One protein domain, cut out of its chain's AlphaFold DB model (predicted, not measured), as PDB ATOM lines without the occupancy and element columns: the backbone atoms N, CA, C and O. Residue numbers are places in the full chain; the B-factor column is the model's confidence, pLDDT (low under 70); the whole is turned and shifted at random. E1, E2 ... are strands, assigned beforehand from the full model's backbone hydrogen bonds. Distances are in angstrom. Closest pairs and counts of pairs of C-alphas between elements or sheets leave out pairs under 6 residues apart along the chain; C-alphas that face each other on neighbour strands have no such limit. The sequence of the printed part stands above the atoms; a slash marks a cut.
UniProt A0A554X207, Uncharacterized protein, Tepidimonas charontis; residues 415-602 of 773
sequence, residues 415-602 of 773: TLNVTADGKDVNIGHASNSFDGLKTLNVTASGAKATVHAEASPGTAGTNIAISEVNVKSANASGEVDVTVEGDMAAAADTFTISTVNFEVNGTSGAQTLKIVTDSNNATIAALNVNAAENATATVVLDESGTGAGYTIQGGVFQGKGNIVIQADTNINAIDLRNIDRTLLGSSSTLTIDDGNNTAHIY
ATOM      1  N   THR A 415      57.511  80.740 -36.204       96.69
ATOM      2  CA  THR A 415      57.518  82.047 -35.534       96.69
ATOM      3  C   THR A 415      56.314  82.206 -34.610       96.69
ATOM      4  O   THR A 415      55.173  82.235 -35.074       96.69
ATOM      5  N   LEU A 416      56.571  82.372 -33.312       96.88
ATOM      6  CA  LEU A 416      55.564  82.712 -32.307       96.88
ATOM      7  C   LEU A 416      55.732  84.173 -31.881       96.88
ATOM      8  O   LEU A 416      56.776  84.557 -31.358       96.88
ATOM      9  N   ASN A 417      54.692  84.981 -32.077       96.62
ATOM     10  CA  ASN A 417      54.646  86.371 -31.638       96.62
ATOM     11  C   ASN A 417      53.597  86.539 -30.534       96.62
ATOM     12  O   ASN A 417      52.436  86.173 -30.708       96.62
ATOM     13  N   VAL A 418      53.975  87.159 -29.421       95.75
ATOM     14  CA  VAL A 418      53.072  87.503 -28.321       95.75
ATOM     15  C   VAL A 418      53.181  88.991 -28.030       95.75
ATOM     16  O   VAL A 418      54.268  89.505 -27.781       95.75
ATOM     17  N   THR A 419      52.058  89.703 -28.083       94.81
ATOM     18  CA  THR A 419      52.004  91.156 -27.879       94.81
ATOM     19  C   THR A 419      50.949  91.524 -26.840       94.81
ATOM     20  O   THR A 419      49.748  91.410 -27.088       94.81
ATOM     21  N   ALA A 420      51.407  92.002 -25.686       92.38
ATOM     22  CA  ALA A 420      50.592  92.606 -24.635       92.38
ATOM     23  C   ALA A 420      50.683  94.139 -24.742       92.38
ATOM     24  O   ALA A 420      51.633  94.739 -24.238       92.38
ATOM     25  N   ASP A 421      49.740  94.786 -25.435       87.94
ATOM     26  CA  ASP A 421      49.744  96.242 -25.662       87.94
ATOM     27  C   ASP A 421      48.684  96.933 -24.797       87.94
ATOM     28  O   ASP A 421      47.511  97.032 -25.149       87.94
ATOM     29  N   GLY A 422      49.071  97.345 -23.589       86.81
ATOM     30  CA  GLY A 422      48.173  97.947 -22.600       86.81
ATOM     31  C   GLY A 422      47.161  96.980 -21.965       86.81
ATOM     32  O   GLY A 422      46.405  97.396 -21.079       86.81
ATOM     33  N   LYS A 423      47.155  95.707 -22.383       92.19
ATOM     34  CA  LYS A 423      46.352  94.599 -21.847       92.19
ATOM     35  C   LYS A 423      47.166  93.315 -21.746       92.19
ATOM     36  O   LYS A 423      48.136  93.152 -22.482       92.19
ATOM     37  N   ASP A 424      46.766  92.424 -20.841       91.88
ATOM     38  CA  ASP A 424      47.582  91.256 -20.516       91.88
ATOM     39  C   ASP A 424      47.420  90.138 -21.554       91.88
ATOM     40  O   ASP A 424      46.315  89.891 -22.035       91.88
ATOM     41  N   VAL A 425      48.497  89.408 -21.856       93.50
ATOM     42  CA  VAL A 425      48.422  88.113 -22.553       93.50
ATOM     43  C   VAL A 425      48.912  87.021 -21.613       93.50
ATOM     44  O   VAL A 425      50.012  87.130 -21.085       93.50
ATOM     45  N   ASN A 426      48.138  85.953 -21.434       93.12
ATOM     46  CA  ASN A 426      48.549  84.764 -20.696       93.12
ATOM     47  C   ASN A 426      48.302  83.506 -21.533       93.12
ATOM     48  O   ASN A 426      47.159  83.092 -21.683       93.12
ATOM     49  N   ILE A 427      49.361  82.889 -22.053       91.00
ATOM     50  CA  ILE A 427      49.302  81.595 -22.757       91.00
ATOM     51  C   ILE A 427      50.201  80.546 -22.085       91.00
ATOM     52  O   ILE A 427      50.691  79.628 -22.737       91.00
ATOM     53  N   GLY A 428      50.465  80.704 -20.785       76.62
ATOM     54  CA  GLY A 428      51.437  79.920 -20.022       76.62
ATOM     55  C   GLY A 428      50.952  78.535 -19.585       76.62
ATOM     56  O   GLY A 428      50.834  78.292 -18.387       76.62
ATOM     57  N   HIS A 429      50.643  77.640 -20.526       83.31
ATOM     58  CA  HIS A 429      50.274  76.257 -20.213       83.31
ATOM     59  C   HIS A 429      51.470  75.312 -20.399       83.31
ATOM     60  O   HIS A 429      52.069  75.279 -21.468       83.31
ATOM     61  N   ALA A 430      51.749  74.478 -19.394       75.81
ATOM     62  CA  ALA A 430      52.868  73.523 -19.359       75.81
ATOM     63  C   ALA A 430      52.686  72.286 -20.266       75.81
ATOM     64  O   ALA A 430      53.113  71.188 -19.943       75.81
ATOM     65  N   SER A 431      51.890  72.404 -21.322       84.56
ATOM     66  CA  SER A 431      51.710  71.336 -22.319       84.56
ATOM     67  C   SER A 431      51.510  71.947 -23.699       84.56
ATOM     68  O   SER A 431      50.798  71.401 -24.540       84.56
ATOM     69  N   ASN A 432      52.018  73.165 -23.871       86.06
ATOM     70  CA  ASN A 432      52.085  73.779 -25.177       86.06
ATOM     71  C   ASN A 432      53.165  73.045 -25.975       86.06
ATOM     72  O   ASN A 432      54.168  72.657 -25.412       86.06
ATOM     73  N   SER A 433      52.992  72.858 -27.273       89.81
ATOM     74  CA  SER A 433      53.993  72.212 -28.119       89.81
ATOM     75  C   SER A 433      54.147  73.013 -29.407       89.81
ATOM     76  O   SER A 433      53.175  73.335 -30.106       89.81
ATOM     77  N   PHE A 434      55.397  73.404 -29.658       90.31
ATOM     78  CA  PHE A 434      55.851  74.194 -30.796       90.31
ATOM     79  C   PHE A 434      57.097  73.551 -31.423       90.31
ATOM     80  O   PHE A 434      58.160  74.162 -31.502       90.31
ATOM     81  N   ASP A 435      56.979  72.301 -31.866       89.75
ATOM     82  CA  ASP A 435      58.083  71.460 -32.357       89.75
ATOM     83  C   ASP A 435      58.928  72.129 -33.465       89.75
ATOM     84  O   ASP A 435      60.128  71.883 -33.590       89.75
ATOM     85  N   GLY A 436      58.308  72.995 -34.274       91.62
ATOM     86  CA  GLY A 436      58.935  73.737 -35.369       91.62
ATOM     87  C   GLY A 436      59.529  75.100 -35.000       91.62
ATOM     88  O   GLY A 436      60.010  75.791 -35.904       91.62
ATOM     89  N   LEU A 437      59.487  75.517 -33.728       94.31
ATOM     90  CA  LEU A 437      59.798  76.885 -33.304       94.31
ATOM     91  C   LEU A 437      61.251  77.275 -33.597       94.31
ATOM     92  O   LEU A 437      62.195  76.666 -33.102       94.31
ATOM     93  N   LYS A 438      61.428  78.364 -34.353       94.06
ATOM     94  CA  LYS A 438      62.734  78.981 -34.642       94.06
ATOM     95  C   LYS A 438      62.863  80.368 -34.030       94.06
ATOM     96  O   LYS A 438      63.964  80.747 -33.636       94.06
ATOM     97  N   THR A 439      61.763  81.112 -33.963       94.44
ATOM     98  CA  THR A 439      61.739  82.497 -33.496       94.44
ATOM     99  C   THR A 439      60.609  82.698 -32.495       94.44
ATOM    100  O   THR A 439      59.443  82.472 -32.820       94.44
ATOM    101  N   LEU A 440      60.943  83.181 -31.301       94.88
ATOM    102  CA  LEU A 440      59.986  83.637 -30.296       94.88
ATOM    103  C   LEU A 440      60.129  85.145 -30.104       94.88
ATOM    104  O   LEU A 440      61.192  85.614 -29.713       94.88
ATOM    105  N   ASN A 441      59.054  85.898 -30.320       94.12
ATOM    106  CA  ASN A 441      59.000  87.327 -30.037       94.12
ATOM    107  C   ASN A 441      57.925  87.607 -28.984       94.12
ATOM    108  O   ASN A 441      56.746  87.344 -29.212       94.12
ATOM    109  N   VAL A 442      58.305  88.192 -27.853       92.81
ATOM    110  CA  VAL A 442      57.397  88.618 -26.785       92.81
ATOM    111  C   VAL A 442      57.585  90.107 -26.547       92.81
ATOM    112  O   VAL A 442      58.678  90.570 -26.233       92.81
ATOM    113  N   THR A 443      56.512  90.875 -26.701       92.06
ATOM    114  CA  THR A 443      56.502  92.316 -26.441       92.06
ATOM    115  C   THR A 443      55.415  92.657 -25.433       92.06
ATOM    116  O   THR A 443      54.249  92.332 -25.639       92.06
ATOM    117  N   ALA A 444      55.790  93.364 -24.372       89.44
ATOM    118  CA  ALA A 444      54.877  93.912 -23.383       89.44
ATOM    119  C   ALA A 444      55.030  95.433 -23.294       89.44
ATOM    120  O   ALA A 444      56.098  95.965 -22.993       89.44
ATOM    121  N   SER A 445      53.943  96.154 -23.549       87.25
ATOM    122  CA  SER A 445      53.869  97.612 -23.517       87.25
ATOM    123  C   SER A 445      52.808  98.030 -22.503       87.25
ATOM    124  O   SER A 445      51.637  98.184 -22.819       87.25
ATOM    125  N   GLY A 446      53.210  98.211 -21.243       80.56
ATOM    126  CA  GLY A 446      52.329  98.726 -20.184       80.56
ATOM    127  C   GLY A 446      51.339  97.710 -19.600       80.56
ATOM    128  O   GLY A 446      50.435  98.121 -18.877       80.56
ATOM    129  N   ALA A 447      51.518  96.419 -19.884       82.88
ATOM    130  CA  ALA A 447      50.697  95.313 -19.389       82.88
ATOM    131  C   ALA A 447      51.521  94.029 -19.207       82.88
ATOM    132  O   ALA A 447      52.678  93.992 -19.625       82.88
ATOM    133  N   LYS A 448      50.945  93.002 -18.568       84.38
ATOM    134  CA  LYS A 448      51.624  91.736 -18.277       84.38
ATOM    135  C   LYS A 448      51.597  90.784 -19.478       84.38
ATOM    136  O   LYS A 448      50.545  90.527 -20.053       84.38
ATOM    137  N   ALA A 449      52.741  90.211 -19.836       84.62
ATOM    138  CA  ALA A 449      52.831  89.108 -20.788       84.62
ATOM    139  C   ALA A 449      53.371  87.860 -20.080       84.62
ATOM    140  O   ALA A 449      54.530  87.832 -19.679       84.62
ATOM    141  N   THR A 450      52.543  86.824 -19.956       86.00
ATOM    142  CA  THR A 450      52.935  85.496 -19.474       86.00
ATOM    143  C   THR A 450      52.897  84.502 -20.630       86.00
ATOM    144  O   THR A 450      51.845  84.259 -21.229       86.00
ATOM    145  N   VAL A 451      54.050  83.922 -20.953       84.56
ATOM    146  CA  VAL A 451      54.236  83.029 -22.102       84.56
ATOM    147  C   VAL A 451      54.975  81.780 -21.649       84.56
ATOM    148  O   VAL A 451      56.036  81.886 -21.051       84.56
ATOM    149  N   HIS A 452      54.448  80.600 -21.974       83.56
ATOM    150  CA  HIS A 452      55.181  79.333 -21.889       83.56
ATOM    151  C   HIS A 452      55.259  78.764 -23.300       83.56
ATOM    152  O   HIS A 452      54.231  78.411 -23.884       83.56
ATOM    153  N   ALA A 453      56.460  78.737 -23.863       79.44
ATOM    154  CA  ALA A 453      56.749  78.175 -25.171       79.44
ATOM    155  C   ALA A 453      57.648  76.951 -24.992       79.44
ATOM    156  O   ALA A 453      58.829  77.084 -24.692       79.44
ATOM    157  N   GLU A 454      57.073  75.770 -25.162       84.06
ATOM    158  CA  GLU A 454      57.796  74.505 -25.113       84.06
ATOM    159  C   GLU A 454      58.005  74.006 -26.549       84.06
ATOM    160  O   GLU A 454      57.065  73.883 -27.340       84.06
ATOM    161  N   ALA A 455      59.268  73.801 -26.911       79.62
ATOM    162  CA  ALA A 455      59.680  73.154 -28.141       79.62
ATOM    163  C   ALA A 455      60.045  71.707 -27.790       79.62
ATOM    164  O   ALA A 455      60.960  71.481 -27.006       79.62
ATOM    165  N   SER A 456      59.340  70.735 -28.364       76.81
ATOM    166  CA  SER A 456      59.601  69.304 -28.173       76.81
ATOM    167  C   SER A 456      59.526  68.652 -29.545       76.81
ATOM    168  O   SER A 456      58.474  68.687 -30.143       76.81
ATOM    169  N   PRO A 457      60.574  68.079 -30.141       60.94
ATOM    170  CA  PRO A 457      60.540  67.642 -31.538       60.94
ATOM    171  C   PRO A 457      59.738  66.338 -31.750       60.94
ATOM    172  O   PRO A 457      59.840  65.704 -32.807       60.94
ATOM    173  N   GLY A 458      58.987  65.882 -30.737       58.66
ATOM    174  CA  GLY A 458      58.103  64.709 -30.755       58.66
ATOM    175  C   GLY A 458      58.801  63.357 -30.975       58.66
ATOM    176  O   GLY A 458      58.180  62.301 -30.847       58.66
ATOM    177  N   THR A 459      60.093  63.362 -31.311       62.31
ATOM    178  CA  THR A 459      60.890  62.191 -31.676       62.31
ATOM    179  C   THR A 459      62.198  62.203 -30.894       62.31
ATOM    180  O   THR A 459      62.927  63.188 -30.905       62.31
ATOM    181  N   ALA A 460      62.538  61.099 -30.230       65.12
ATOM    182  CA  ALA A 460      63.845  60.960 -29.592       65.12
ATOM    183  C   ALA A 460      64.973  60.989 -30.640       65.12
ATOM    184  O   ALA A 460      64.852  60.349 -31.689       65.12
ATOM    185  N   GLY A 461      66.085  61.668 -30.350       66.31
ATOM    186  CA  GLY A 461      67.252  61.734 -31.236       66.31
ATOM    187  C   GLY A 461      67.381  63.019 -32.057       66.31
ATOM    188  O   GLY A 461      68.292  63.120 -32.883       66.31
ATOM    189  N   THR A 462      66.460  63.976 -31.914       77.31
ATOM    190  CA  THR A 462      66.467  65.232 -32.676       77.31
ATOM    191  C   THR A 462      66.863  66.409 -31.800       77.31
ATOM    192  O   THR A 462      66.224  66.694 -30.795       77.31
ATOM    193  N   ASN A 463      67.908  67.122 -32.223       83.44
ATOM    194  CA  ASN A 463      68.320  68.372 -31.597       83.44
ATOM    195  C   ASN A 463      67.262  69.458 -31.795       83.44
ATOM    196  O   ASN A 463      66.706  69.599 -32.888       83.44
ATOM    197  N   ILE A 464      67.073  70.272 -30.764       85.25
ATOM    198  CA  ILE A 464      66.188  71.432 -30.785       85.25
ATOM    199  C   ILE A 464      67.051  72.674 -30.984       85.25
ATOM    200  O   ILE A 464      68.013  72.897 -30.247       85.25
ATOM    201  N   ALA A 465      66.713  73.490 -31.981       90.19
ATOM    202  CA  ALA A 465      67.446  74.711 -32.289       90.19
ATOM    203  C   ALA A 465      66.497  75.900 -32.473       90.19
ATOM    204  O   ALA A 465      65.814  76.007 -33.491       90.19
ATOM    205  N   ILE A 466      66.525  76.831 -31.519       90.88
ATOM    206  CA  ILE A 466      65.849  78.126 -31.620       90.88
ATOM    207  C   ILE A 466      66.869  79.144 -32.140       90.88
ATOM    208  O   ILE A 466      67.961  79.315 -31.595       90.88
ATOM    209  N   SER A 467      66.538  79.819 -33.237       93.06
ATOM    210  CA  SER A 467      67.405  80.846 -33.817       93.06
ATOM    211  C   SER A 467      67.390  82.113 -32.967       93.06
ATOM    212  O   SER A 467      68.444  82.689 -32.704       93.06
ATOM    213  N   GLU A 468      66.213  82.535 -32.508       93.75
ATOM    214  CA  GLU A 468      66.070  83.821 -31.831       93.75
ATOM    215  C   GLU A 468      64.956  83.825 -30.777       93.75
ATOM    216  O   GLU A 468      63.838  83.372 -31.030       93.75
ATOM    217  N   VAL A 469      65.260  84.380 -29.604       93.94
ATOM    218  CA  VAL A 469      64.296  84.702 -28.545       93.94
ATOM    219  C   VAL A 469      64.391  86.196 -28.252       93.94
ATOM    220  O   VAL A 469      65.370  86.653 -27.673       93.94
ATOM    221  N   ASN A 470      63.375  86.958 -28.639       93.94
ATOM    222  CA  ASN A 470      63.278  88.395 -28.413       93.94
ATOM    223  C   ASN A 470      62.226  88.685 -27.349       93.94
ATOM    224  O   ASN A 470      61.041  88.443 -27.563       93.94
ATOM    225  N   VAL A 471      62.638  89.252 -26.223       92.00
ATOM    226  CA  VAL A 471      61.755  89.634 -25.123       92.00
ATOM    227  C   VAL A 471      61.933  91.116 -24.845       92.00
ATOM    228  O   VAL A 471      63.021  91.563 -24.491       92.00
ATOM    229  N   LYS A 472      60.862  91.893 -25.008       92.38
ATOM    230  CA  LYS A 472      60.878  93.344 -24.834       92.38
ATOM    231  C   LYS A 472      59.781  93.804 -23.882       92.38
ATOM    232  O   LYS A 472      58.600  93.639 -24.173       92.38
ATOM    233  N   SER A 473      60.162  94.473 -22.798       88.75
ATOM    234  CA  SER A 473      59.256  95.242 -21.938       88.75
ATOM    235  C   SER A 473      59.483  96.734 -22.184       88.75
ATOM    236  O   SER A 473      60.571  97.253 -21.943       88.75
ATOM    237  N   ALA A 474      58.492  97.437 -22.735       80.06
ATOM    238  CA  ALA A 474      58.637  98.823 -23.184       80.06
ATOM    239  C   ALA A 474      58.300  99.875 -22.110       80.06
ATOM    240  O   ALA A 474      58.788 100.996 -22.212       80.06
ATOM    241  N   ASN A 475      57.495  99.541 -21.091       74.38
ATOM    242  CA  ASN A 475      56.948 100.515 -20.134       74.38
ATOM    243  C   ASN A 475      57.029 100.042 -18.676       74.38
ATOM    244  O   ASN A 475      57.064  98.850 -18.390       74.38
ATOM    245  N   ALA A 476      56.975 101.002 -17.744       58.12
ATOM    246  CA  ALA A 476      57.261 100.815 -16.323       58.12
ATOM    247  C   ALA A 476      56.391  99.809 -15.554       58.12
ATOM    248  O   ALA A 476      56.831  99.406 -14.490       58.12
ATOM    249  N   SER A 477      55.205  99.424 -16.030       67.19
ATOM    250  CA  SER A 477      54.249  98.587 -15.281       67.19
ATOM    251  C   SER A 477      54.018  97.189 -15.855       67.19
ATOM    252  O   SER A 477      53.244  96.433 -15.274       67.19
ATOM    253  N   GLY A 478      54.600  96.860 -17.012       62.69
ATOM    254  CA  GLY A 478      54.399  95.548 -17.627       62.69
ATOM    255  C   GLY A 478      55.324  94.519 -17.000       62.69
ATOM    256  O   GLY A 478      56.524  94.759 -16.972       62.69
ATOM    257  N   GLU A 479      54.784  93.415 -16.489       78.81
ATOM    258  CA  GLU A 479      55.547  92.234 -16.058       78.81
ATOM    259  C   GLU A 479      55.661  91.260 -17.232       78.81
ATOM    260  O   GLU A 479      54.682  90.991 -17.925       78.81
ATOM    261  N   VAL A 480      56.851  90.744 -17.490       82.06
ATOM    262  CA  VAL A 480      57.106  89.773 -18.547       82.06
ATOM    263  C   VAL A 480      57.640  88.520 -17.892       82.06
ATOM    264  O   VAL A 480      58.731  88.554 -17.332       82.06
ATOM    265  N   ASP A 481      56.856  87.449 -17.981       84.75
ATOM    266  CA  ASP A 481      57.199  86.108 -17.520       84.75
ATOM    267  C   ASP A 481      57.216  85.193 -18.744       84.75
ATOM    268  O   ASP A 481      56.166  84.757 -19.224       84.75
ATOM    269  N   VAL A 482      58.401  84.943 -19.296       86.19
ATOM    270  CA  VAL A 482      58.565  84.077 -20.470       86.19
ATOM    271  C   VAL A 482      59.302  82.823 -20.049       86.19
ATOM    272  O   VAL A 482      60.445  82.922 -19.632       86.19
ATOM    273  N   THR A 483      58.674  81.662 -20.196       86.56
ATOM    274  CA  THR A 483      59.312  80.350 -20.080       86.56
ATOM    275  C   THR A 483      59.555  79.802 -21.480       86.56
ATOM    276  O   THR A 483      58.603  79.643 -22.246       86.56
ATOM    277  N   VAL A 484      60.809  79.512 -21.813       85.88
ATOM    278  CA  VAL A 484      61.186  78.749 -23.010       85.88
ATOM    279  C   VAL A 484      61.691  77.393 -22.557       85.88
ATOM    280  O   VAL A 484      62.679  77.345 -21.835       85.88
ATOM    281  N   GLU A 485      61.031  76.317 -22.961       85.88
ATOM    282  CA  GLU A 485      61.365  74.953 -22.550       85.88
ATOM    283  C   GLU A 485      61.766  74.109 -23.757       85.88
ATOM    284  O   GLU A 485      61.096  74.140 -24.789       85.88
ATOM    285  N   GLY A 486      62.878  73.387 -23.646       79.81
ATOM    286  CA  GLY A 486      63.198  72.277 -24.539       79.81
ATOM    287  C   GLY A 486      62.897  70.968 -23.821       79.81
ATOM    288  O   GLY A 486      63.581  70.692 -22.838       79.81
ATOM    289  N   ASP A 487      61.907  70.212 -24.300       78.88
ATOM    290  CA  ASP A 487      61.588  68.853 -23.830       78.88
ATOM    291  C   ASP A 487      62.213  67.832 -24.789       78.88
ATOM    292  O   ASP A 487      61.983  67.835 -26.005       78.88
ATOM    293  N   MET A 488      63.094  67.000 -24.254       72.44
ATOM    294  CA  MET A 488      64.038  66.178 -24.984       72.44
ATOM    295  C   MET A 488      63.933  64.737 -24.506       72.44
ATOM    296  O   MET A 488      64.397  64.337 -23.441       72.44
ATOM    297  N   ALA A 489      63.397  63.882 -25.375       72.69
ATOM    298  CA  ALA A 489      63.148  62.484 -25.038       72.69
ATOM    299  C   ALA A 489      64.418  61.652 -24.736       72.69
ATOM    300  O   ALA A 489      64.300  60.532 -24.228       72.69
ATOM    301  N   ALA A 490      65.627  62.137 -25.056       73.75
ATOM    302  CA  ALA A 490      66.881  61.444 -24.771       73.75
ATOM    303  C   ALA A 490      67.996  62.369 -24.255       73.75
ATOM    304  O   ALA A 490      68.267  63.433 -24.797       73.75
ATOM    305  N   ALA A 491      68.764  61.861 -23.286       70.56
ATOM    306  CA  ALA A 491      69.887  62.547 -22.633       70.56
ATOM    307  C   ALA A 491      71.041  63.003 -23.556       70.56
ATOM    308  O   ALA A 491      71.927  63.723 -23.096       70.56
ATOM    309  N   ALA A 492      71.090  62.521 -24.805       76.19
ATOM    310  CA  ALA A 492      72.119  62.862 -25.792       76.19
ATOM    311  C   ALA A 492      71.690  63.981 -26.749       76.19
ATOM    312  O   ALA A 492      72.528  64.498 -27.493       76.19
ATOM    313  N   ASP A 493      70.406  64.320 -26.753       80.31
ATOM    314  CA  ASP A 493      69.875  65.353 -27.618       80.31
ATOM    315  C   ASP A 493      70.312  66.728 -27.051       80.31
ATOM    316  O   ASP A 493      70.525  66.885 -25.846       80.31
ATOM    317  N   THR A 494      70.494  67.729 -27.918       84.44
ATOM    318  CA  THR A 494      70.949  69.077 -27.510       84.44
ATOM    319  C   THR A 494      69.878  70.145 -27.712       84.44
ATOM    320  O   THR A 494      69.231  70.179 -28.763       84.44
ATOM    321  N   PHE A 495      69.741  71.051 -26.737       89.19
ATOM    322  CA  PHE A 495      68.925  72.261 -26.843       89.19
ATOM    323  C   PHE A 495      69.824  73.471 -27.098       89.19
ATOM    324  O   PHE A 495      70.669  73.813 -26.272       89.19
ATOM    325  N   THR A 496      69.684  74.118 -28.256       90.19
ATOM    326  CA  THR A 496      70.491  75.296 -28.609       90.19
ATOM    327  C   THR A 496      69.617  76.512 -28.888       90.19
ATOM    328  O   THR A 496      68.696  76.444 -29.700       90.19
ATOM    329  N   ILE A 497      69.960  77.654 -28.289       91.75
ATOM    330  CA  ILE A 497      69.414  78.969 -28.639       91.75
ATOM    331  C   ILE A 497      70.542  79.821 -29.219       91.75
ATOM    332  O   ILE A 497      71.551  80.058 -28.558       91.75
ATOM    333  N   SER A 498      70.403  80.290 -30.461       93.56
ATOM    334  CA  SER A 498      71.487  81.049 -31.102       93.56
ATOM    335  C   SER A 498      71.592  82.464 -30.534       93.56
ATOM    336  O   SER A 498      72.684  82.899 -30.184       93.56
ATOM    337  N   THR A 499      70.475  83.184 -30.418       92.31
ATOM    338  CA  THR A 499      70.452  84.527 -29.820       92.31
ATOM    339  C   THR A 499      69.258  84.696 -28.890       92.31
ATOM    340  O   THR A 499      68.128  84.385 -29.256       92.31
ATOM    341  N   VAL A 500      69.508  85.243 -27.705       94.19
ATOM    342  CA  VAL A 500      68.496  85.741 -26.774       94.19
ATOM    343  C   VAL A 500      68.691  87.247 -26.649       94.19
ATOM    344  O   VAL A 500      69.774  87.691 -26.290       94.19
ATOM    345  N   ASN A 501      67.655  88.032 -26.924       94.00
ATOM    346  CA  ASN A 501      67.628  89.474 -26.710       94.00
ATOM    347  C   ASN A 501      66.568  89.792 -25.652       94.00
ATOM    348  O   ASN A 501      65.376  89.661 -25.917       94.00
ATOM    349  N   PHE A 502      66.989  90.229 -24.468       94.00
ATOM    350  CA  PHE A 502      66.106  90.603 -23.369       94.00
ATOM    351  C   PHE A 502      66.244  92.093 -23.047       94.00
ATOM    352  O   PHE A 502      67.203  92.530 -22.416       94.00
ATOM    353  N   GLU A 503      65.284  92.890 -23.503       93.12
ATOM    354  CA  GLU A 503      65.250  94.341 -23.334       93.12
ATOM    355  C   GLU A 503      64.178  94.738 -22.309       93.12
ATOM    356  O   GLU A 503      62.981  94.561 -22.536       93.12
ATOM    357  N   VAL A 504      64.594  95.327 -21.190       89.06
ATOM    358  CA  VAL A 504      63.709  95.818 -20.130       89.06
ATOM    359  C   VAL A 504      63.834  97.332 -20.016       89.06
ATOM    360  O   VAL A 504      64.822  97.835 -19.496       89.06
ATOM    361  N   ASN A 505      62.816  98.073 -20.453       85.19
ATOM    362  CA  ASN A 505      62.818  99.541 -20.468       85.19
ATOM    363  C   ASN A 505      62.007 100.205 -19.332       85.19
ATOM    364  O   ASN A 505      61.873 101.428 -19.311       85.19
ATOM    365  N   GLY A 506      61.445  99.430 -18.396       73.56
ATOM    366  CA  GLY A 506      60.526  99.909 -17.352       73.56
ATOM    367  C   GLY A 506      61.119 100.012 -15.935       73.56
ATOM    368  O   GLY A 506      62.051  99.295 -15.600       73.56
ATOM    369  N   THR A 507      60.554 100.878 -15.079       63.75
ATOM    370  CA  THR A 507      61.057 101.175 -13.718       63.75
ATOM    371  C   THR A 507      60.360 100.426 -12.570       63.75
ATOM    372  O   THR A 507      60.652 100.721 -11.413       63.75
ATOM    373  N   SER A 508      59.390  99.534 -12.820       64.62
ATOM    374  CA  SER A 508      58.736  98.780 -11.738       64.62
ATOM    375  C   SER A 508      58.475  97.316 -12.100       64.62
ATOM    376  O   SER A 508      58.032  97.008 -13.201       64.62
ATOM    377  N   GLY A 509      58.764  96.424 -11.147       67.75
ATOM    378  CA  GLY A 509      58.621  94.973 -11.286       67.75
ATOM    379  C   GLY A 509      59.872  94.291 -11.844       67.75
ATOM    380  O   GLY A 509      60.474  94.763 -12.810       67.75
ATOM    381  N   ALA A 510      60.266  93.178 -11.223       75.62
ATOM    382  CA  ALA A 510      61.244  92.274 -11.816       75.62
ATOM    383  C   ALA A 510      60.625  91.644 -13.069       75.62
ATOM    384  O   ALA A 510      59.486  91.190 -13.025       75.62
ATOM    385  N   GLN A 511      61.356  91.666 -14.178       84.94
ATOM    386  CA  GLN A 511      60.980  90.959 -15.397       84.94
ATOM    387  C   GLN A 511      61.728  89.637 -15.425       84.94
ATOM    388  O   GLN A 511      62.938  89.644 -15.199       84.94
ATOM    389  N   THR A 512      61.052  88.541 -15.743       87.94
ATOM    390  CA  THR A 512      61.641  87.205 -15.690       87.94
ATOM    391  C   THR A 512      61.631  86.549 -17.068       87.94
ATOM    392  O   THR A 512      60.583  86.260 -17.642       87.94
ATOM    393  N   LEU A 513      62.817  86.256 -17.592       89.50
ATOM    394  CA  LEU A 513      63.004  85.315 -18.689       89.50
ATOM    395  C   LEU A 513      63.512  83.999 -18.106       89.50
ATOM    396  O   LEU A 513      64.662  83.904 -17.699       89.50
ATOM    397  N   LYS A 514      62.659  82.986 -18.073       90.25
ATOM    398  CA  LYS A 514      62.998  81.630 -17.672       90.25
ATOM    399  C   LYS A 514      63.327  80.775 -18.900       90.25
ATOM    400  O   LYS A 514      62.553  80.707 -19.849       90.25
ATOM    401  N   ILE A 515      64.467  80.107 -18.879       86.62
ATOM    402  CA  ILE A 515      64.886  79.121 -19.872       86.62
ATOM    403  C   ILE A 515      64.974  77.791 -19.134       86.62
ATOM    404  O   ILE A 515      65.700  77.685 -18.151       86.62
ATOM    405  N   VAL A 516      64.190  76.817 -19.577       86.44
ATOM    406  CA  VAL A 516      64.081  75.475 -19.008       86.44
ATOM    407  C   VAL A 516      64.641  74.479 -20.014       86.44
ATOM    408  O   VAL A 516      64.421  74.593 -21.221       86.44
ATOM    409  N   THR A 517      65.349  73.476 -19.524       80.31
ATOM    410  CA  THR A 517      65.768  72.325 -20.317       80.31
ATOM    411  C   THR A 517      65.669  71.080 -19.454       80.31
ATOM    412  O   THR A 517      65.894  71.131 -18.249       80.31
ATOM    413  N   ASP A 518      65.360  69.951 -20.064       76.81
ATOM    414  CA  ASP A 518      65.546  68.628 -19.465       76.81
ATOM    415  C   ASP A 518      66.831  67.938 -19.972       76.81
ATOM    416  O   ASP A 518      67.178  66.833 -19.549       76.81
ATOM    417  N   SER A 519      67.542  68.588 -20.900       70.62
ATOM    418  CA  SER A 519      68.714  68.043 -21.570       70.62
ATOM    419  C   SER A 519      69.974  68.289 -20.765       70.62
ATOM    420  O   SER A 519      70.162  69.356 -20.192       70.62
ATOM    421  N   ASN A 520      70.922  67.352 -20.829       68.94
ATOM    422  CA  ASN A 520      72.178  67.508 -20.102       68.94
ATOM    423  C   ASN A 520      73.073  68.652 -20.633       68.94
ATOM    424  O   ASN A 520      74.089  68.955 -20.009       68.94
ATOM    425  N   ASN A 521      72.748  69.254 -21.787       75.31
ATOM    426  CA  ASN A 521      73.600  70.217 -22.493       75.31
ATOM    427  C   ASN A 521      72.775  71.290 -23.228       75.31
ATOM    428  O   ASN A 521      72.675  71.268 -24.462       75.31
ATOM    429  N   ALA A 522      72.240  72.267 -22.496       85.25
ATOM    430  CA  ALA A 522      71.658  73.454 -23.117       85.25
ATOM    431  C   ALA A 522      72.747  74.483 -23.458       85.25
ATOM    432  O   ALA A 522      73.594  74.826 -22.631       85.25
ATOM    433  N   THR A 523      72.732  74.992 -24.690       89.38
ATOM    434  CA  THR A 523      73.682  76.011 -25.162       89.38
ATOM    435  C   THR A 523      72.958  77.273 -25.610       89.38
ATOM    436  O   THR A 523      72.100  77.223 -26.487       89.38
ATOM    437  N   ILE A 524      73.356  78.426 -25.078       90.81
ATOM    438  CA  ILE A 524      72.951  79.748 -25.562       90.81
ATOM    439  C   ILE A 524      74.177  80.391 -26.214       90.81
ATOM    440  O   ILE A 524      75.164  80.686 -25.540       90.81
ATOM    441  N   ALA A 525      74.156  80.591 -27.532       90.50
ATOM    442  CA  ALA A 525      75.331  81.115 -28.229       90.50
ATOM    443  C   ALA A 525      75.548  82.615 -27.954       90.50
ATOM    444  O   ALA A 525      76.691  83.033 -27.778       90.50
ATOM    445  N   ALA A 526      74.472  83.404 -27.862       90.00
ATOM    446  CA  ALA A 526      74.517  84.813 -27.475       90.00
ATOM    447  C   ALA A 526      73.354  85.187 -26.537       90.00
ATOM    448  O   ALA A 526      72.195  85.087 -26.935       90.00
ATOM    449  N   LEU A 527      73.653  85.654 -25.318       92.06
ATOM    450  CA  LEU A 527      72.678  86.212 -24.372       92.06
ATOM    451  C   LEU A 527      72.863  87.730 -24.239       92.06
ATOM    452  O   LEU A 527      73.763  88.205 -23.551       92.06
ATOM    453  N   ASN A 528      72.000  88.500 -24.894       91.81
ATOM    454  CA  ASN A 528      72.002  89.957 -24.856       91.81
ATOM    455  C   ASN A 528      70.933  90.454 -23.881       91.81
ATOM    456  O   ASN A 528      69.744  90.233 -24.106       91.81
ATOM    457  N   VAL A 529      71.330  91.155 -22.821       90.94
ATOM    458  CA  VAL A 529      70.411  91.718 -21.824       90.94
ATOM    459  C   VAL A 529      70.616  93.225 -21.730       90.94
ATOM    460  O   VAL A 529      71.718  93.699 -21.463       90.94
ATOM    461  N   ASN A 530      69.547  93.992 -21.930       91.06
ATOM    462  CA  ASN A 530      69.534  95.443 -21.792       91.06
ATOM    463  C   ASN A 530      68.523  95.868 -20.725       91.06
ATOM    464  O   ASN A 530      67.322  95.794 -20.969       91.06
ATOM    465  N   ALA A 531      68.990  96.342 -19.570       88.75
ATOM    466  CA  ALA A 531      68.124  96.807 -18.485       88.75
ATOM    467  C   ALA A 531      68.210  98.334 -18.315       88.75
ATOM    468  O   ALA A 531      69.259  98.884 -17.969       88.75
ATOM    469  N   ALA A 532      67.104  99.047 -18.524       87.88
ATOM    470  CA  ALA A 532      67.008 100.484 -18.295       87.88
ATOM    471  C   ALA A 532      67.203 100.854 -16.816       87.88
ATOM    472  O   ALA A 532      67.178 100.018 -15.920       87.88
ATOM    473  N   GLU A 533      67.422 102.139 -16.551       85.19
ATOM    474  CA  GLU A 533      67.641 102.652 -15.197       85.19
ATOM    475  C   GLU A 533      66.480 102.278 -14.260       85.19
ATOM    476  O   GLU A 533      65.320 102.547 -14.570       85.19
ATOM    477  N   ASN A 534      66.799 101.681 -13.105       82.94
ATOM    478  CA  ASN A 534      65.840 101.151 -12.120       82.94
ATOM    479  C   ASN A 534      65.012  99.930 -12.567       82.94
ATOM    480  O   ASN A 534      64.116  99.513 -11.835       82.94
ATOM    481  N   ALA A 535      65.293  99.347 -13.733       86.19
ATOM    482  CA  ALA A 535      64.738  98.058 -14.123       86.19
ATOM    483  C   ALA A 535      65.469  96.906 -13.422       86.19
ATOM    484  O   ALA A 535      66.663  97.020 -13.149       86.19
ATOM    485  N   THR A 536      64.790  95.772 -13.229       88.12
ATOM    486  CA  THR A 536      65.445  94.492 -12.922       88.12
ATOM    487  C   THR A 536      65.097  93.483 -14.011       88.12
ATOM    488  O   THR A 536      63.927  93.136 -14.177       88.12
ATOM    489  N   ALA A 537      66.108  93.025 -14.746       89.38
ATOM    490  CA  ALA A 537      66.009  91.935 -15.707       89.38
ATOM    491  C   ALA A 537      66.549  90.653 -15.061       89.38
ATOM    492  O   ALA A 537      67.743  90.560 -14.791       89.38
ATOM    493  N   THR A 538      65.682  89.679 -14.814       90.94
ATOM    494  CA  THR A 538      66.040  88.377 -14.248       90.94
ATOM    495  C   THR A 538      65.997  87.320 -15.346       90.94
ATOM    496  O   THR A 538      64.957  87.102 -15.958       90.94
ATOM    497  N   VAL A 539      67.117  86.651 -15.594       91.12
ATOM    498  CA  VAL A 539      67.196  85.454 -16.431       91.12
ATOM    499  C   VAL A 539      67.304  84.250 -15.505       91.12
ATOM    500  O   VAL A 539      68.279  84.135 -14.771       91.12
ATOM    501  N   VAL A 540      66.311  83.369 -15.519       90.38
ATOM    502  CA  VAL A 540      66.314  82.123 -14.746       90.38
ATOM    503  C   VAL A 540      66.672  80.984 -15.688       90.38
ATOM    504  O   VAL A 540      65.970  80.749 -16.662       90.38
ATOM    505  N   LEU A 541      67.754  80.278 -15.410       88.50
ATOM    506  CA  LEU A 541      68.097  79.011 -16.034       88.50
ATOM    507  C   LEU A 541      67.570  77.916 -15.108       88.50
ATOM    508  O   LEU A 541      67.877  77.919 -13.920       88.50
ATOM    509  N   ASP A 542      66.754  77.011 -15.626       87.31
ATOM    510  CA  ASP A 542      66.127  75.951 -14.838       87.31
ATOM    511  C   ASP A 542      66.303  74.592 -15.519       87.31
ATOM    512  O   ASP A 542      66.380  74.496 -16.745       87.31
ATOM    513  N   GLU A 543      66.380  73.540 -14.721       81.31
ATOM    514  CA  GLU A 543      66.451  72.165 -15.182       81.31
ATOM    515  C   GLU A 543      65.331  71.343 -14.539       81.31
ATOM    516  O   GLU A 543      65.235  71.242 -13.314       81.31
ATOM    517  N   SER A 544      64.499  70.708 -15.368       75.94
ATOM    518  CA  SER A 544      63.460  69.785 -14.890       75.94
ATOM    519  C   SER A 544      63.997  68.370 -14.598       75.94
ATOM    520  O   SER A 544      63.341  67.589 -13.902       75.94
ATOM    521  N   GLY A 545      65.195  68.046 -15.103       71.56
ATOM    522  CA  GLY A 545      65.953  66.808 -14.889       71.56
ATOM    523  C   GLY A 545      67.061  66.904 -13.827       71.56
ATOM    524  O   GLY A 545      67.170  67.879 -13.089       71.56
ATOM    525  N   THR A 546      67.875  65.844 -13.719       67.38
ATOM    526  CA  THR A 546      69.101  65.846 -12.904       67.38
ATOM    527  C   THR A 546      70.337  65.773 -13.794       67.38
ATOM    528  O   THR A 546      70.589  64.714 -14.380       67.38
ATOM    529  N   GLY A 547      71.178  66.806 -13.765       66.69
ATOM    530  CA  GLY A 547      72.551  66.730 -14.254       66.69
ATOM    531  C   GLY A 547      72.889  67.582 -15.478       66.69
ATOM    532  O   GLY A 547      73.972  67.392 -16.043       66.69
ATOM    533  N   ALA A 548      72.041  68.528 -15.864       65.75
ATOM    534  CA  ALA A 548      72.303  69.442 -16.961       65.75
ATOM    535  C   ALA A 548      73.337  70.515 -16.644       65.75
ATOM    536  O   ALA A 548      73.449  71.040 -15.533       65.75
ATOM    537  N   GLY A 549      74.103  70.859 -17.678       74.12
ATOM    538  CA  GLY A 549      74.890  72.080 -17.737       74.12
ATOM    539  C   GLY A 549      74.265  73.082 -18.702       74.12
ATOM    540  O   GLY A 549      73.821  72.715 -19.794       74.12
ATOM    541  N   TYR A 550      74.301  74.359 -18.323       82.31
ATOM    542  CA  TYR A 550      74.034  75.470 -19.231       82.31
ATOM    543  C   TYR A 550      75.356  76.084 -19.690       82.31
ATOM    544  O   TYR A 550      76.188  76.497 -18.880       82.31
ATOM    545  N   THR A 551      75.548  76.186 -21.004       83.06
ATOM    546  CA  THR A 551      76.687  76.902 -21.597       83.06
ATOM    547  C   THR A 551      76.211  78.177 -22.283       83.06
ATOM    548  O   THR A 551      75.457  78.104 -23.251       83.06
ATOM    549  N   ILE A 552      76.699  79.339 -21.849       85.38
ATOM    550  CA  ILE A 552      76.483  80.631 -22.512       85.38
ATOM    551  C   ILE A 552      77.804  81.050 -23.178       85.38
ATOM    552  O   ILE A 552      78.788  81.341 -22.502       85.38
ATOM    553  N   GLN A 553      77.860  81.032 -24.514       84.50
ATOM    554  CA  GLN A 553      79.121  81.186 -25.268       84.50
ATOM    555  C   GLN A 553      79.510  82.640 -25.588       84.50
ATOM    556  O   GLN A 553      80.662  82.892 -25.962       84.50
ATOM    557  N   GLY A 554      78.560  83.565 -25.466       77.69
ATOM    558  CA  GLY A 554      78.710  84.983 -25.764       77.69
ATOM    559  C   GLY A 554      77.489  85.781 -25.309       77.69
ATOM    560  O   GLY A 554      76.481  85.215 -24.879       77.69
ATOM    561  N   GLY A 555      77.565  87.106 -25.405       83.06
ATOM    562  CA  GLY A 555      76.456  87.986 -25.047       83.06
ATOM    563  C   GLY A 555      76.886  89.414 -24.738       83.06
ATOM    564  O   GLY A 555      78.068  89.681 -24.517       83.06
ATOM    565  N   VAL A 556      75.917  90.329 -24.711       82.75
ATOM    566  CA  VAL A 556      76.113  91.737 -24.340       82.75
ATOM    567  C   VAL A 556      75.193  92.095 -23.180       82.75
ATOM    568  O   VAL A 556      73.973  92.015 -23.305       82.75
ATOM    569  N   PHE A 557      75.764  92.545 -22.065       84.50
ATOM    570  CA  PHE A 557      75.001  92.974 -20.890       84.50
ATOM    571  C   PHE A 557      75.167  94.480 -20.736       84.50
ATOM    572  O   PHE A 557      76.241  94.983 -20.394       84.50
ATOM    573  N   GLN A 558      74.094  95.208 -21.022       82.94
ATOM    574  CA  GLN A 558      74.096  96.661 -21.129       82.94
ATOM    575  C   GLN A 558      72.955  97.294 -20.327       82.94
ATOM    576  O   GLN A 558      71.974  96.652 -19.956       82.94
ATOM    577  N   GLY A 559      73.100  98.589 -20.054       80.12
ATOM    578  CA  GLY A 559      72.087  99.388 -19.371       80.12
ATOM    579  C   GLY A 559      72.476  99.829 -17.956       80.12
ATOM    580  O   GLY A 559      73.621  99.695 -17.517       80.12
ATOM    581  N   LYS A 560      71.516 100.458 -17.273       80.00
ATOM    582  CA  LYS A 560      71.672 101.067 -15.938       80.00
ATOM    583  C   LYS A 560      70.842 100.374 -14.850       80.00
ATOM    584  O   LYS A 560      70.871 100.813 -13.702       80.00
ATOM    585  N   GLY A 561      70.063  99.362 -15.216       83.00
ATOM    586  CA  GLY A 561      69.281  98.551 -14.292       83.00
ATOM    587  C   GLY A 561      70.087  97.419 -13.662       83.00
ATOM    588  O   GLY A 561      71.286  97.268 -13.904       83.00
ATOM    589  N   ASN A 562      69.398  96.613 -12.865       82.75
ATOM    590  CA  ASN A 562      69.911  95.374 -12.303       82.75
ATOM    591  C   ASN A 562      69.703  94.240 -13.304       82.75
ATOM    592  O   ASN A 562      68.615  94.095 -13.863       82.75
ATOM    593  N   ILE A 563      70.730  93.421 -13.500       85.56
ATOM    594  CA  ILE A 563      70.622  92.180 -14.262       85.56
ATOM    595  C   ILE A 563      70.936  91.028 -13.310       85.56
ATOM    596  O   ILE A 563      71.969  91.029 -12.645       85.56
ATOM    597  N   VAL A 564      70.031  90.062 -13.226       85.56
ATOM    598  CA  VAL A 564      70.154  88.887 -12.363       85.56
ATOM    599  C   VAL A 564      70.152  87.653 -13.252       85.56
ATOM    600  O   VAL A 564      69.247  87.498 -14.063       85.56
ATOM    601  N   ILE A 565      71.150  86.786 -13.114       86.12
ATOM    602  CA  ILE A 565      71.132  85.440 -13.690       86.12
ATOM    603  C   ILE A 565      70.984  84.470 -12.523       86.12
ATOM    604  O   ILE A 565      71.825  84.445 -11.630       86.12
ATOM    605  N   GLN A 566      69.911  83.693 -12.521       85.19
ATOM    606  CA  GLN A 566      69.619  82.716 -11.484       85.19
ATOM    607  C   GLN A 566      69.664  81.319 -12.094       85.19
ATOM    608  O   GLN A 566      69.056  81.107 -13.137       85.19
ATOM    609  N   ALA A 567      70.354  80.376 -11.463       80.38
ATOM    610  CA  ALA A 567      70.237  78.958 -11.784       80.38
ATOM    611  C   ALA A 567      69.376  78.238 -10.747       80.38
ATOM    612  O   ALA A 567      69.428  78.549  -9.555       80.38
ATOM    613  N   ASP A 568      68.616  77.243 -11.197       77.94
ATOM    614  CA  ASP A 568      68.047  76.247 -10.298       77.94
ATOM    615  C   ASP A 568      69.166  75.424  -9.629       77.94
ATOM    616  O   ASP A 568      70.239  75.177 -10.183       77.94
ATOM    617  N   THR A 569      68.870  74.966  -8.419       70.88
ATOM    618  CA  THR A 569      69.651  74.023  -7.617       70.88
ATOM    619  C   THR A 569      70.056  72.736  -8.344       70.88
ATOM    620  O   THR A 569      71.020  72.101  -7.920       70.88
ATOM    621  N   ASN A 570      69.382  72.351  -9.430       69.25
ATOM    622  CA  ASN A 570      69.726  71.151 -10.202       69.25
ATOM    623  C   ASN A 570      70.843  71.360 -11.244       69.25
ATOM    624  O   ASN A 570      71.432  70.380 -11.696       69.25
ATOM    625  N   ILE A 571      71.188  72.609 -11.585       67.50
ATOM    626  CA  ILE A 571      72.148  72.912 -12.656       67.50
ATOM    627  C   ILE A 571      73.584  72.690 -12.184       67.50
ATOM    628  O   ILE A 571      74.102  73.445 -11.373       67.50
ATOM    629  N   ASN A 572      74.293  71.726 -12.770       62.75
ATOM    630  CA  ASN A 572      75.664  71.392 -12.362       62.75
ATOM    631  C   ASN A 572      76.658  72.552 -12.539       62.75
ATOM    632  O   ASN A 572      77.558  72.732 -11.711       62.75
ATOM    633  N   ALA A 573      76.528  73.299 -13.638       67.31
ATOM    634  CA  ALA A 573      77.389  74.435 -13.940       67.31
ATOM    635  C   ALA A 573      76.721  75.456 -14.871       67.31
ATOM    636  O   ALA A 573      75.986  75.087 -15.792       67.31
ATOM    637  N   ILE A 574      77.052  76.732 -14.654       67.56
ATOM    638  CA  ILE A 574      76.821  77.822 -15.611       67.56
ATOM    639  C   ILE A 574      78.183  78.283 -16.123       67.56
ATOM    640  O   ILE A 574      78.954  78.867 -15.363       67.56
ATOM    641  N   ASP A 575      78.467  78.064 -17.405       70.19
ATOM    642  CA  ASP A 575      79.657  78.609 -18.067       70.19
ATOM    643  C   ASP A 575      79.295  79.914 -18.794       70.19
ATOM    644  O   ASP A 575      78.578  79.887 -19.794       70.19
ATOM    645  N   LEU A 576      79.813  81.053 -18.326       71.06
ATOM    646  CA  LEU A 576      79.625  82.375 -18.935       71.06
ATOM    647  C   LEU A 576      80.881  82.811 -19.706       71.06
ATOM    648  O   LEU A 576      81.843  83.266 -19.090       71.06
ATOM    649  N   ARG A 577      80.894  82.688 -21.040       65.94
ATOM    650  CA  ARG A 577      82.066  82.983 -21.893       65.94
ATOM    651  C   ARG A 577      81.844  84.216 -22.776       65.94
ATOM    652  O   ARG A 577      80.736  84.438 -23.246       65.94
ATOM    653  N   ASN A 578      82.907  84.982 -23.042       59.25
ATOM    654  CA  ASN A 578      82.930  86.113 -23.992       59.25
ATOM    655  C   ASN A 578      81.816  87.163 -23.789       59.25
ATOM    656  O   ASN A 578      81.159  87.573 -24.747       59.25
ATOM    657  N   ILE A 579      81.587  87.585 -22.545       61.66
ATOM    658  CA  ILE A 579      80.524  88.532 -22.198       61.66
ATOM    659  C   ILE A 579      81.010  89.991 -22.215       61.66
ATOM    660  O   ILE A 579      81.687  90.420 -21.287       61.66
ATOM    661  N   ASP A 580      80.613  90.790 -23.209       59.91
ATOM    662  CA  ASP A 580      80.930  92.229 -23.221       59.91
ATOM    663  C   ASP A 580      80.019  92.994 -22.241       59.91
ATOM    664  O   ASP A 580      78.783  92.903 -22.298       59.91
ATOM    665  N   ARG A 581      80.629  93.755 -21.323       61.59
ATOM    666  CA  ARG A 581      79.932  94.576 -20.329       61.59
ATOM    667  C   ARG A 581      80.199  96.054 -20.552       61.59
ATOM    668  O   ARG A 581      81.234  96.593 -20.179       61.59
ATOM    669  N   THR A 582      79.172  96.753 -21.023       54.72
ATOM    670  CA  THR A 582      79.148  98.221 -21.061       54.72
ATOM    671  C   THR A 582      78.151  98.741 -20.012       54.72
ATOM    672  O   THR A 582      77.034  99.146 -20.334       54.72
ATOM    673  N   LEU A 583      78.519  98.703 -18.721       52.25
ATOM    674  CA  LEU A 583      77.721  99.314 -17.641       52.25
ATOM    675  C   LEU A 583      77.959 100.837 -17.613       52.25
ATOM    676  O   LEU A 583      79.035 101.298 -17.240       52.25
ATOM    677  N   LEU A 584      76.954 101.643 -17.974       45.06
ATOM    678  CA  LEU A 584      77.047 103.117 -18.018       45.06
ATOM    679  C   LEU A 584      76.327 103.808 -16.838       45.06
ATOM    680  O   LEU A 584      75.579 104.772 -17.030       45.06
ATOM    681  N   GLY A 585      76.542 103.335 -15.606       44.75
ATOM    682  CA  GLY A 585      76.016 103.972 -14.393       44.75
ATOM    683  C   GLY A 585      76.581 103.381 -13.098       44.75
ATOM    684  O   GLY A 585      76.935 102.213 -13.051       44.75
ATOM    685  N   SER A 586      76.663 104.182 -12.031       43.19
ATOM    686  CA  SER A 586      77.235 103.789 -10.728       43.19
ATOM    687  C   SER A 586      76.332 102.884  -9.869       43.19
ATOM    688  O   SER A 586      76.629 102.688  -8.695       43.19
ATOM    689  N   SER A 587      75.209 102.400 -10.407       53.25
ATOM    690  CA  SER A 587      74.165 101.677  -9.662       53.25
ATOM    691  C   SER A 587      73.711 100.363 -10.300       53.25
ATOM    692  O   SER A 587      72.818  99.729  -9.748       53.25
ATOM    693  N   SER A 588      74.270  99.950 -11.440       55.59
ATOM    694  CA  SER A 588      73.921  98.672 -12.068       55.59
ATOM    695  C   SER A 588      74.741  97.525 -11.473       55.59
ATOM    696  O   SER A 588      75.962  97.617 -11.345       55.59
ATOM    697  N   THR A 589      74.073  96.425 -11.123       62.78
ATOM    698  CA  THR A 589      74.711  95.191 -10.635       62.78
ATOM    699  C   THR A 589      74.377  94.017 -11.552       62.78
ATOM    700  O   THR A 589      73.224  93.870 -11.960       62.78
ATOM    701  N   LEU A 590      75.378  93.182 -11.852       70.75
ATOM    702  CA  LEU A 590      75.178  91.824 -12.360       70.75
ATOM    703  C   LEU A 590      75.277  90.878 -11.162       70.75
ATOM    704  O   LEU A 590      76.358  90.766 -10.583       70.75
ATOM    705  N   THR A 591      74.168  90.246 -10.793       71.12
ATOM    706  CA  THR A 591      74.124  89.233  -9.731       71.12
ATOM    707  C   THR A 591      73.974  87.858 -10.367       71.12
ATOM    708  O   THR A 591      73.081  87.661 -11.190       71.12
ATOM    709  N   ILE A 592      74.836  86.918  -9.981       71.12
ATOM    710  CA  ILE A 592      74.705  85.501 -10.330       71.12
ATOM    711  C   ILE A 592      74.395  84.742  -9.039       71.12
ATOM    712  O   ILE A 592      75.161  84.836  -8.080       71.12
ATOM    713  N   ASP A 593      73.258  84.053  -9.016       73.94
ATOM    714  CA  ASP A 593      72.804  83.202  -7.910       73.94
ATOM    715  C   ASP A 593      72.704  81.762  -8.426       73.94
ATOM    716  O   ASP A 593      71.881  81.472  -9.297       73.94
ATOM    717  N   ASP A 594      73.588  80.880  -7.956       59.75
ATOM    718  CA  ASP A 594      73.724  79.510  -8.469       59.75
ATOM    719  C   ASP A 594      73.053  78.438  -7.594       59.75
ATOM    720  O   ASP A 594      73.174  77.245  -7.882       59.75
ATOM    721  N   GLY A 595      72.372  78.831  -6.511       52.84
ATOM    722  CA  GLY A 595      71.592  77.904  -5.694       52.84
ATOM    723  C   GLY A 595      72.375  76.739  -5.060       52.84
ATOM    724  O   GLY A 595      71.735  75.752  -4.696       52.84
ATOM    725  N   ASN A 596      73.706  76.857  -4.874       56.88
ATOM    726  CA  ASN A 596      74.696  75.884  -4.340       56.88
ATOM    727  C   ASN A 596      75.612  75.212  -5.387       56.88
ATOM    728  O   ASN A 596      76.430  74.357  -5.017       56.88
ATOM    729  N   ASN A 597      75.508  75.573  -6.663       58.81
ATOM    730  CA  ASN A 597      76.240  74.915  -7.748       58.81
ATOM    731  C   ASN A 597      77.576  75.588  -8.081       58.81
ATOM    732  O   ASN A 597      78.048  76.433  -7.330       58.81
ATOM    733  N   THR A 598      78.264  75.125  -9.135       61.06
ATOM    734  CA  THR A 598      79.543  75.714  -9.565       61.06
ATOM    735  C   THR A 598      79.317  76.653 -10.747       61.06
ATOM    736  O   THR A 598      79.179  76.195 -11.878       61.06
ATOM    737  N   ALA A 599      79.295  77.968 -10.531       58.91
ATOM    738  CA  ALA A 599      79.286  78.925 -11.642       58.91
ATOM    739  C   ALA A 599      80.716  79.224 -12.122       58.91
ATOM    740  O   ALA A 599      81.585  79.538 -11.314       58.91
ATOM    741  N   HIS A 600      80.971  79.166 -13.429       68.44
ATOM    742  CA  HIS A 600      82.225  79.601 -14.040       68.44
ATOM    743  C   HIS A 600      82.015  80.911 -14.801       68.44
ATOM    744  O   HIS A 600      81.308  80.959 -15.810       68.44
ATOM    745  N   ILE A 601      82.661  81.983 -14.348       66.88
ATOM    746  CA  ILE A 601      82.562  83.301 -14.991       66.88
ATOM    747  C   ILE A 601      83.884  83.605 -15.675       66.88
ATOM    748  O   ILE A 601      84.878  83.737 -14.975       66.88
ATOM    749  N   TYR A 602      83.902  83.737 -17.000       65.50
ATOM    750  CA  TYR A 602      85.097  84.127 -17.748       65.50
ATOM    751  C   TYR A 602      85.065  85.640 -18.009       65.50
ATOM    752  O   TYR A 602      84.223  86.125 -18.766       65.50
TER     753      TYR A 602
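Overview. This is residues 415 to 602 of the 773 residues of an uncharacterized protein of Tepidimonas charontis (UniProt A0A554X207). The chain is wound in stacked, flattened turns, a solenoid in which two sheets lie face to face as a sandwich, and it crosses again and again from one sheet to the other. One sheet is nearly straight-stranded; the other has the strands E5, E7 and E9 bent by about the same corner, a corner that E11 with E12 and E14 with E15 continue as broken strands. The printed part has 188 residues, no named helix and 17 named strands, E1 to E17 in order along the chain: E2, E4, E6, E8, E10, E13 and E16, side by side in that order, form one sheet, the other ten form a branched sheet, and the neighbour pairs in both are parallel. The class is all strand, with 111 residues in named elements. The whole is compact, with a radius of gyration of the C-alphas of 15.6 A and spans of 45 by 38 by 25 A.

Along the chain. E1 is residues 415 to 421, 19.0 A long, beginning at C-alpha 415 (57.518, 82.047, -35.534). E2 is the short strand 425 to 427. E3, residues 439 to 445, is 19.7 A long, and E4, residues 449 to 455, is 18.9 A. E5, residues 464 to 473, spans 26.3 A and bends by 59 degrees at residue 467. E6 is residues 480 to 486, 19.5 A. E7, residues 495 to 504, spans 25.0 A and bends by 67 degrees at residue 498. E8 is residues 510 to 517, 22.2 A. E9, residues 521 to 531, is the longest strand, 27.4 A, beginning at C-alpha 521 (73.600, 70.217, -22.493) and bending by 63 degrees at residue 525. E10 is residues 536 to 543, 22.5 A. E11, residues 549 to 552, runs on into E12, residues 555 to 559, at 66 degrees. E13 is residues 562 to 567, 16.4 A. E14, residues 573 to 576, runs on into E15, residues 579 to 583, at 64 degrees. E16 is residues 590 to 593, and E17, residues 598 to 602, ends at C-alpha 602 (85.097, 84.127, -17.748).

Arrangement. In the branched sheet E1, an edge strand, is parallel to E3, with N 418 and O 441 2.8 A apart, within hydrogen-bond range. E3 has E1 on one side and E5 on the other; N 442 and O 470 are 2.8 A apart. E5 and E7 follow with N 471 and O 501 at 2.8 A, and E7 and E9 with N 528 and O 500 at 2.7 A. E9 has E7 on one side and both E11 and E12 on the other, E11 beside residues 521 to 525 and E12 beside 526 to 531; N 524 and O 551, and N 529 and O 556, are each 2.8 A apart. E14 is the parallel neighbour of E11 and of E17, and E15 that of E12. In the other sheet, with edge strands E2 and E16, N 483 and O 451 of E6 and E4 are 2.8 A apart, and N 539 and O 564 of E10 and E13 also 2.8 A. The facing parts of the two sheets are 8.5 A centre to centre, their best planes 6 degrees apart. Across the sandwich the closest C-alphas of E1 and E4 are those of Ala 420 and Ala 449, 5.7 A, and those of E9 and E10 are Ala 531 and Ala 537, 6.0 A. E1 and E17 are apart.

Size, cuts and confidence. The C-alphas farthest apart, those of Thr 459 and Ser 586, are 49.4 A from each other. The printed part has no cut. The link from E2 to E3, 11 residues, is long. The mean pLDDT of the printed part is 79.9; 42 residues are under 70, among them residues 457 to 461, 577 to 589 and 594 to 602.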